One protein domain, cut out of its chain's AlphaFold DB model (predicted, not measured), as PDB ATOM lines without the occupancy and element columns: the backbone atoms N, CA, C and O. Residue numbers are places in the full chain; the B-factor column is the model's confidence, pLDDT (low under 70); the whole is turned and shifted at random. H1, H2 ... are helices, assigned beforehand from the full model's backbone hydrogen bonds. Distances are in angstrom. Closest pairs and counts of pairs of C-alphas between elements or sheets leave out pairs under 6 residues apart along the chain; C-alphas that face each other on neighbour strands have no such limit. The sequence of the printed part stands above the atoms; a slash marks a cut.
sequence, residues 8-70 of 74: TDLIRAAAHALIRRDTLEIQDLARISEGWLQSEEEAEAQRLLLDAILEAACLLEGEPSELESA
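What this domain is: This is residues 8 to 70 of the 74 residues of an uncharacterized protein of Rubellimicrobium thermophilum DSM 16684 (UniProt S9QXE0). What shape does the backbone make? Three helices, H1, H2 and H3, stand side by side in an up-and-down bundle, their centres at the corners of a triangle; H3 is the longest and runs on past the other two at one end, where residues 36 to 42 stick out. At the other end the last printed residues, 60 to 70, leave H3 and cross the end of the bundle, past the end of H1. What is it made of? The printed part has 63 residues with three named helices, in the order H1, H2, H3, and no named strand; the class is all helix, with 43 residues in the named helices. How large is it? It is compact, with a radius of gyration of the C-alphas of 12.1 A, and elongated in outline, with spans of 37 by 21 by 15 A.

Where its parts are: Where does the first helix lie? H1 is residues 8 to 19, 16.6 A from first to last C-alpha, and begins at the first printed residue, Thr 8, whose C-alpha is at (104.942, 208.382, 103.208). Where is the second? H2 is residues 23 to 33, from Thr 23 to Ser 33, and measures 15.6 A from first to last C-alpha. Where is the third, and what follows it? H3 is residues 40 to 59, 20 residues and 28.5 A from C-alpha 40 at (106.665, 195.847, 116.099) to C-alpha 59 at (91.352, 191.205, 92.570). Residues 60 to 70 follow with no named element, and C-alpha 70 is at (96.753, 210.402, 85.414).

How they stand to each other: How do H1 and H2 stand in the bundle? They touch, and the C-alphas of Ala 14 and Ile 26 are their closest pair, 5.8 A apart. Their lines stand at a shallow tilt of 14 degrees and they run opposite ways, a helical hairpin. How do H2 and H3 stand? They too form a helical hairpin, running opposite ways at a shallow tilt of 4 degrees. They touch with 13 pairs of C-alphas within 8 A, the closest those of Thr 23 and Leu 54, 6.1 A apart. How do H1 and H3 stand? They run the same way at a shallow tilt of 15 degrees, with their centres 11.6 A apart. They touch through residues 14 to 18 of H1 and residues 50 to 57 of H3 alone, and the closest C-alphas are those of Leu 18 and Ala 57, 5.4 A apart. What do the N and O atoms show? In H1, H2 and H3 every pair of O of residue i and N of residue i+4 is within hydrogen-bond range.

The domain as a whole: How far does the printed part reach? The two C-alphas farthest apart are those of Ser 39 and Pro 64, 37.1 A, while the C-alphas of Thr 8 and Ala 70, the first and last printed, are 19.7 A apart. Is anything missing, and how long are the links? The printed part has no cut from residue 8 to residue 70, in a full chain of 74 residues. The link from H1 to H2 is tight, with 3 residues, and the one from H2 to H3 is short, with 6. Which residues stand free? Residues 36 to 42 do, of which 40 to 42 belong to H3. How sure is the model? The mean pLDDT of the printed part is 92.0, and no printed residue is under 70.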
ATOM      1  N   THR A   8     105.627 207.596 104.242       93.12
ATOM      2  CA  THR A   8     104.942 208.382 103.208       93.12
ATOM      3  C   THR A   8     105.363 207.967 101.799       93.12
ATOM      4  O   THR A   8     104.506 207.853 100.921       93.12
ATOM      5  N   ASP A   9     106.654 207.704 101.582       93.81
ATOM      6  CA  ASP A   9     107.154 207.224 100.290       93.81
ATOM      7  C   ASP A   9     106.642 205.815  99.985       93.81
ATOM      8  O   ASP A   9     106.255 205.542  98.852       93.81
ATOM      9  N   LEU A  10     106.587 204.941 100.996       94.94
ATOM     10  CA  LEU A  10     106.057 203.582 100.869       94.94
ATOM     11  C   LEU A  10     104.578 203.587 100.485       94.94
ATOM     12  O   LEU A  10     104.202 202.911  99.536       94.94
ATOM     13  N   ILE A  11     103.752 204.387 101.168       95.06
ATOM     14  CA  ILE A  11     102.321 204.511 100.856       95.06
ATOM     15  C   ILE A  11     102.130 205.028  99.428       95.06
ATOM     16  O   ILE A  11     101.308 204.496  98.684       95.06
ATOM     17  N   ARG A  12     102.902 206.044  99.020       94.62
ATOM     18  CA  ARG A  12     102.835 206.584  97.658       94.62
ATOM     19  C   ARG A  12     103.235 205.535  96.622       94.62
ATOM     20  O   ARG A  12     102.521 205.359  95.639       94.62
ATOM     21  N   ALA A  13     104.345 204.836  96.850       94.75
ATOM     22  CA  ALA A  13     104.823 203.792  95.953       94.75
ATOM     23  C   ALA A  13     103.819 202.634  95.852       94.75
ATOM     24  O   ALA A  13     103.503 202.209  94.747       94.75
ATOM     25  N   ALA A  14     103.246 202.189  96.972       95.25
ATOM     26  CA  ALA A  14     102.245 201.126  96.994       95.25
ATOM     27  C   ALA A  14     100.956 201.538  96.267       95.25
ATOM     28  O   ALA A  14     100.395 200.744  95.517       95.25
ATOM     29  N   ALA A  15     100.515 202.791  96.419       94.25
ATOM     30  CA  ALA A  15      99.380 203.319  95.667       94.25
ATOM     31  C   ALA A  15      99.660 203.361  94.155       94.25
ATOM     32  O   ALA A  15      98.808 202.959  93.366       94.25
ATOM     33  N   HIS A  16     100.851 203.800  93.740       94.00
ATOM     34  CA  HIS A  16     101.241 203.803  92.325       94.00
ATOM     35  C   HIS A  16     101.334 202.381  91.756       94.00
ATOM     36  O   HIS A  16     100.863 202.130  90.647       94.00
ATOM     37  N   ALA A  17     101.906 201.444  92.514       93.31
ATOM     38  CA  ALA A  17     101.988 200.041  92.133       93.31
ATOM     39  C   ALA A  17     100.587 199.423  91.990       93.31
ATOM     40  O   ALA A  17     100.290 198.788  90.980       93.31
ATOM     41  N   LEU A  18      99.674 199.707  92.927       94.44
ATOM     42  CA  LEU A  18      98.273 199.294  92.834       94.44
ATOM     43  C   LEU A  18      97.587 199.864  91.594       94.44
ATOM     44  O   LEU A  18      96.903 199.125  90.890       94.44
ATOM     45  N   ILE A  19      97.756 201.158  91.309       92.69
ATOM     46  CA  ILE A  19      97.154 201.808  90.135       92.69
ATOM     47  C   ILE A  19      97.606 201.129  88.837       92.69
ATOM     48  O   ILE A  19      96.759 200.905  87.977       92.69
ATOM     49  N   ARG A  20      98.888 200.752  88.743       91.25
ATOM     50  CA  ARG A  20      99.492 200.031  87.606       91.25
ATOM     51  C   ARG A  20      99.263 198.516  87.621       91.25
ATOM     52  O   ARG A  20      99.712 197.821  86.718       91.25
ATOM     53  N   ARG A  21      98.602 197.991  88.660       91.00
ATOM     54  CA  ARG A  21      98.430 196.546  88.906       91.00
ATOM     55  C   ARG A  21      99.761 195.782  88.982       91.00
ATOM     56  O   ARG A  21      99.815 194.591  88.692       91.00
ATOM     57  N   ASP A  22     100.832 196.451  89.403       92.62
ATOM     58  CA  ASP A  22     102.158 195.850  89.531       92.62
ATOM     59  C   ASP A  22     102.279 195.121  90.876       92.62
ATOM     60  O   ASP A  22     102.744 195.655  91.887       92.62
ATOM     61  N   THR A  23     101.805 193.876  90.898       93.06
ATOM     62  CA  THR A  23     101.845 193.013  92.087       93.06
ATOM     63  C   THR A  23     103.272 192.682  92.526       93.06
ATOM     64  O   THR A  23     103.508 192.500  93.722       93.06
ATOM     65  N   LEU A  24     104.232 192.652  91.596       93.50
ATOM     66  CA  LEU A  24     105.643 192.411  91.899       93.50
ATOM     67  C   LEU A  24     106.249 193.599  92.644       93.50
ATOM     68  O   LEU A  24     106.929 193.410  93.650       93.50
ATOM     69  N   GLU A  25     105.956 194.822  92.204       94.12
ATOM     70  CA  GLU A  25     106.410 196.025  92.900       94.12
ATOM     71  C   GLU A  25     105.819 196.113  94.316       94.12
ATOM     72  O   GLU A  25     106.543 196.441  95.253       94.12
ATOM     73  N   ILE A  26     104.549 195.739  94.521       94.81
ATOM     74  CA  ILE A  26     103.946 195.693  95.869       94.81
ATOM     75  C   ILE A  26     104.685 194.696  96.778       94.81
ATOM     76  O   ILE A  26     104.992 195.017  97.929       94.81
ATOM     77  N   GLN A  27     105.022 193.506  96.268       94.94
ATOM     78  CA  GLN A  27     105.792 192.505  97.019       94.94
ATOM     79  C   GLN A  27     107.210 192.994  97.351       94.94
ATOM     80  O   GLN A  27     107.711 192.770  98.456       94.94
ATOM     81  N   ASP A  28     107.852 193.701  96.422       95.62
ATOM     82  CA  ASP A  28     109.161 194.307  96.649       95.62
ATOM     83  C   ASP A  28     109.109 195.394  97.727       95.62
ATOM     84  O   ASP A  28     109.994 195.452  98.583       95.62
ATOM     85  N   LEU A  29     108.056 196.214  97.741       95.81
ATOM     86  CA  LEU A  29     107.830 197.227  98.773       95.81
ATOM     87  C   LEU A  29     107.655 196.598 100.163       95.81
ATOM     88  O   LEU A  29     108.248 197.095 101.124       95.81
ATOM     89  N   ALA A  30     106.928 195.480 100.268       93.75
ATOM     90  CA  ALA A  30     106.796 194.729 101.519       93.75
ATOM     91  C   ALA A  30     108.159 194.258 102.029       93.75
ATOM     92  O   ALA A  30     108.562 194.611 103.139       93.75
ATOM     93  N   ARG A  31     108.935 193.601 101.167       93.38
ATOM     94  CA  ARG A  31     110.285 193.128 101.492       93.38
ATOM     95  C   ARG A  31     111.249 194.252 101.883       93.38
ATOM     96  O   ARG A  31     112.116 194.053 102.728       93.38
ATOM     97  N   ILE A  32     111.127 195.437 101.279       92.62
ATOM     98  CA  ILE A  32     111.941 196.604 101.650       92.62
ATOM     99  C   ILE A  32     111.565 197.108 103.050       92.62
ATOM    100  O   ILE A  32     112.461 197.386 103.850       92.62
ATOM    101  N   SER A  33     110.266 197.211 103.354       91.19
ATOM    102  CA  SER A  33     109.779 197.717 104.646       91.19
ATOM    103  C   SER A  33     110.139 196.820 105.838       91.19
ATOM    104  O   SER A  33     110.364 197.322 106.936       91.19
ATOM    105  N   GLU A  34     110.306 195.509 105.623       91.00
ATOM    106  CA  GLU A  34     110.767 194.567 106.657       91.00
ATOM    107  C   GLU A  34     112.147 194.929 107.233       91.00
ATOM    108  O   GLU A  34     112.447 194.612 108.382       91.00
ATOM    109  N   GLY A  35     112.995 195.603 106.448       91.06
ATOM    110  CA  GLY A  35     114.337 196.010 106.867       91.06
ATOM    111  C   GLY A  35     114.396 197.326 107.648       91.06
ATOM    112  O   GLY A  35     115.492 197.777 107.988       91.06
ATOM    113  N   TRP A  36     113.263 197.988 107.886       93.94
ATOM    114  CA  TRP A  36     113.241 199.307 108.513       93.94
ATOM    115  C   TRP A  36     113.389 199.233 110.032       93.94
ATOM    116  O   TRP A  36     112.903 198.317 110.689       93.94
ATOM    117  N   LEU A  37     114.051 200.241 110.607       93.50
ATOM    118  CA  LEU A  37     114.136 200.389 112.056       93.50
ATOM    119  C   LEU A  37     112.836 201.021 112.571       93.50
ATOM    120  O   LEU A  37     112.690 202.241 112.552       93.50
ATOM    121  N   GLN A  38     111.909 200.179 113.014       92.19
ATOM    122  CA  GLN A  38     110.578 200.566 113.481       92.19
ATOM    123  C   GLN A  38     110.111 199.684 114.641       92.19
ATOM    124  O   GLN A  38     110.731 198.661 114.943       92.19
ATOM    125  N   SER A  39     109.041 200.094 115.317       95.62
ATOM    126  CA  SER A  39     108.400 199.261 116.336       95.62
ATOM    127  C   SER A  39     107.684 198.056 115.713       95.62
ATOM    128  O   SER A  39     107.365 198.040 114.523       95.62
ATOM    129  N   GLU A  40     107.413 197.036 116.529       94.88
ATOM    130  CA  GLU A  40     106.665 195.847 116.099       94.88
ATOM    131  C   GLU A  40     105.244 196.204 115.633       94.88
ATOM    132  O   GLU A  40     104.807 195.719 114.592       94.88
ATOM    133  N   GLU A  41     104.565 197.118 116.336       95.94
ATOM    134  CA  GLU A  41     103.227 197.597 115.965       95.94
ATOM    135  C   GLU A  41     103.232 198.324 114.608       95.94
ATOM    136  O   GLU A  41     102.349 198.101 113.778       95.94
ATOM    137  N   GLU A  42     104.238 199.166 114.345       94.56
ATOM    138  CA  GLU A  42     104.391 199.847 113.051       94.56
ATOM    139  C   GLU A  42     104.663 198.853 111.918       94.56
ATOM    140  O   GLU A  42     104.049 198.960 110.854       94.56
ATOM    141  N   ALA A  43     105.537 197.869 112.149       94.38
ATOM    142  CA  ALA A  43     105.829 196.823 111.174       94.38
ATOM    143  C   ALA A  43     104.587 195.974 110.859       94.38
ATOM    144  O   ALA A  43     104.314 195.679 109.694       94.38
ATOM    145  N   GLU A  44     103.805 195.605 111.877       95.81
ATOM    146  CA  GLU A  44     102.569 194.843 111.694       95.81
ATOM    147  C   GLU A  44     101.528 195.636 110.896       95.81
ATOM    148  O   GLU A  44     100.958 195.108 109.938       95.81
ATOM    149  N   ALA A  45     101.317 196.910 111.241       95.25
ATOM    150  CA  ALA A  45     100.385 197.778 110.531       95.25
ATOM    151  C   ALA A  45     100.796 197.987 109.064       95.25
ATOM    152  O   ALA A  45      99.945 197.947 108.171       95.25
ATOM    153  N   GLN A  46     102.091 198.177 108.796       95.25
ATOM    154  CA  GLN A  46     102.619 198.306 107.436       95.25
ATOM    155  C   GLN A  46     102.443 197.026 106.625       95.25
ATOM    156  O   GLN A  46     101.993 197.095 105.480       95.25
ATOM    157  N   ARG A  47     102.750 195.865 107.214       95.19
ATOM    158  CA  ARG A  47     102.547 194.571 106.559       95.19
ATOM    159  C   ARG A  47     101.081 194.377 106.187       95.19
ATOM    160  O   ARG A  47     100.786 194.110 105.031       95.19
ATOM    161  N   LEU A  48     100.168 194.599 107.134       96.88
ATOM    162  CA  LEU A  48      98.731 194.454 106.893       96.88
ATOM    163  C   LEU A  48      98.231 195.399 105.789       96.88
ATOM    164  O   LEU A  48      97.408 195.001 104.967       96.88
ATOM    165  N   LEU A  49      98.744 196.631 105.737       95.81
ATOM    166  CA  LEU A  49      98.437 197.568 104.658       95.81
ATOM    167  C   LEU A  49      98.916 197.044 103.295       95.81
ATOM    168  O   LEU A  49      98.147 197.062 102.336       95.81
ATOM    169  N   LEU A  50     100.171 196.603 103.194       96.19
ATOM    170  CA  LEU A  50     100.745 196.133 101.930       96.19
ATOM    171  C   LEU A  50     100.103 194.825 101.452       96.19
ATOM    172  O   LEU A  50      99.848 194.693 100.258       96.19
ATOM    173  N   ASP A  51      99.759 193.920 102.369       96.19
ATOM    174  CA  ASP A  51      99.008 192.699 102.065       96.19
ATOM    175  C   ASP A  51      97.616 193.030 101.503       96.19
ATOM    176  O   ASP A  51      97.217 192.481 100.477       96.19
ATOM    177  N   ALA A  52      96.898 193.981 102.112       97.25
ATOM    178  CA  ALA A  52      95.593 194.423 101.619       97.25
ATOM    179  C   ALA A  52      95.686 195.091 100.234       97.25
ATOM    180  O   ALA A  52      94.812 194.904  99.385       97.25
ATOM    181  N   ILE A  53      96.751 195.858  99.984       96.12
ATOM    182  CA  ILE A  53      97.013 196.467  98.675       96.12
ATOM    183  C   ILE A  53      97.327 195.389  97.629       96.12
ATOM    184  O   ILE A  53      96.821 195.467  96.509       96.12
ATOM    185  N   LEU A  54      98.123 194.377  97.981       95.25
ATOM    186  CA  LEU A  54      98.427 193.252  97.098       95.25
ATOM    187  C   LEU A  54      97.162 192.461  96.753       95.25
ATOM    188  O   LEU A  54      96.929 192.169  95.582       95.25
ATOM    189  N   GLU A  55      96.324 192.159  97.746       95.62
ATOM    190  CA  GLU A  55      95.038 191.494  97.529       95.62
ATOM    191  C   GLU A  55      94.144 192.314  96.590       95.62
ATOM    192  O   GLU A  55      93.609 191.773  95.622       95.62
ATOM    193  N   ALA A  56      94.042 193.629  96.811       94.50
ATOM    194  CA  ALA A  56      93.296 194.516  95.927       94.50
ATOM    195  C   ALA A  56      93.848 194.504  94.491       94.50
ATOM    196  O   ALA A  56      93.068 194.444  93.543       94.50
ATOM    197  N   ALA A  57      95.172 194.523  94.312       92.62
ATOM    198  CA  ALA A  57      95.793 194.459  92.991       92.62
ATOM    199  C   ALA A  57      95.477 193.139  92.270       92.62
ATOM    200  O   ALA A  57      95.109 193.171  91.098       92.62
ATOM    201  N   CYS A  58      95.546 192.004  92.973       90.38
ATOM    202  CA  CYS A  58      95.177 190.692  92.435       90.38
ATOM    203  C   CYS A  58      93.690 190.618  92.049       90.38
ATOM    204  O   CYS A  58      93.347 190.068  91.009       90.38
ATOM    205  N   LEU A  59      92.792 191.183  92.863       91.88
ATOM    206  CA  LEU A  59      91.352 191.205  92.570       91.88
ATOM    207  C   LEU A  59      90.994 192.088  91.369       91.88
ATOM    208  O   LEU A  59      89.975 191.857  90.725       91.88
ATOM    209  N   LEU A  60      91.813 193.102  91.090       90.19
ATOM    210  CA  LEU A  60      91.646 194.027  89.969       90.19
ATOM    211  C   LEU A  60      92.427 193.590  88.717       90.19
ATOM    212  O   LEU A  60      92.471 194.339  87.738       90.19
ATOM    213  N   GLU A  61      93.077 192.425  88.734       83.62
ATOM    214  CA  GLU A  61      93.859 191.930  87.603       83.62
ATOM    215  C   GLU A  61      92.958 191.725  86.371       83.62
ATOM    216  O   GLU A  61      91.953 191.017  86.416       83.62
ATOM    217  N   GLY A  62      93.316 192.369  85.256       77.81
ATOM    218  CA  GLY A  62      92.530 192.359  84.017       77.81
ATOM    219  C   GLY A  62      91.511 193.496  83.879       77.81
ATOM    220  O   GLY A  62      90.963 193.667  82.791       77.81
ATOM    221  N   GLU A  63      91.303 194.309  84.921       81.88
ATOM    222  CA  GLU A  63      90.452 195.502  84.866       81.88
ATOM    223  C   GLU A  63      91.286 196.763  84.567       81.88
ATOM    224  O   GLU A  63      92.282 197.022  85.258       81.88
ATOM    225  N   PRO A  64      90.896 197.587  83.572       77.88
ATOM    226  CA  PRO A  64      91.611 198.817  83.256       77.88
ATOM    227  C   PRO A  64      91.545 199.809  84.423       77.88
ATOM    228  O   PRO A  64      90.526 199.945  85.104       77.88
ATOM    229  N   SER A  65      92.639 200.530  84.655       82.94
ATOM    230  CA  SER A  65      92.736 201.521  85.724       82.94
ATOM    231  C   SER A  65      92.536 202.932  85.168       82.94
ATOM    232  O   SER A  65      93.378 203.445  84.438       82.94
ATOM    233  N   GLU A  66      91.445 203.605  85.544       85.06
ATOM    234  CA  GLU A  66      91.189 205.001  85.131       85.06
ATOM    235  C   GLU A  66      92.192 206.005  85.726       85.06
ATOM    236  O   GLU A  66      92.294 207.137  85.263       85.06
ATOM    237  N   LEU A  67      92.927 205.596  86.764       84.94
ATOM    238  CA  LEU A  67      93.919 206.420  87.453       84.94
ATOM    239  C   LEU A  67      95.326 206.286  86.858       84.94
ATOM    240  O   LEU A  67      96.191 207.096  87.174       84.94
ATOM    241  N   GLU A  68      95.569 205.267  86.032       81.38
ATOM    242  CA  GLU A  68      96.892 204.999  85.461       81.38
ATOM    243  C   GLU A  68      97.312 206.091  84.475       81.38
ATOM    244  O   GLU A  68      98.426 206.599  84.570       81.38
ATOM    245  N   SER A  69      96.390 206.555  83.629       77.75
ATOM    246  CA  SER A  69      96.640 207.673  82.708       77.75
ATOM    247  C   SER A  69      97.023 208.965  83.437       77.75
ATOM    248  O   SER A  69      97.899 209.694  82.987       77.75
ATOM    249  N   ALA A  70      96.434 209.225  84.608       77.25
ATOM    250  CA  ALA A  70      96.753 210.402  85.414       77.25
ATOM    251  C   ALA A  70      98.169 210.363  86.023       77.25
ATOM    252  O   ALA A  70      98.675 211.409  86.431       77.25
TER     253      ALA A  70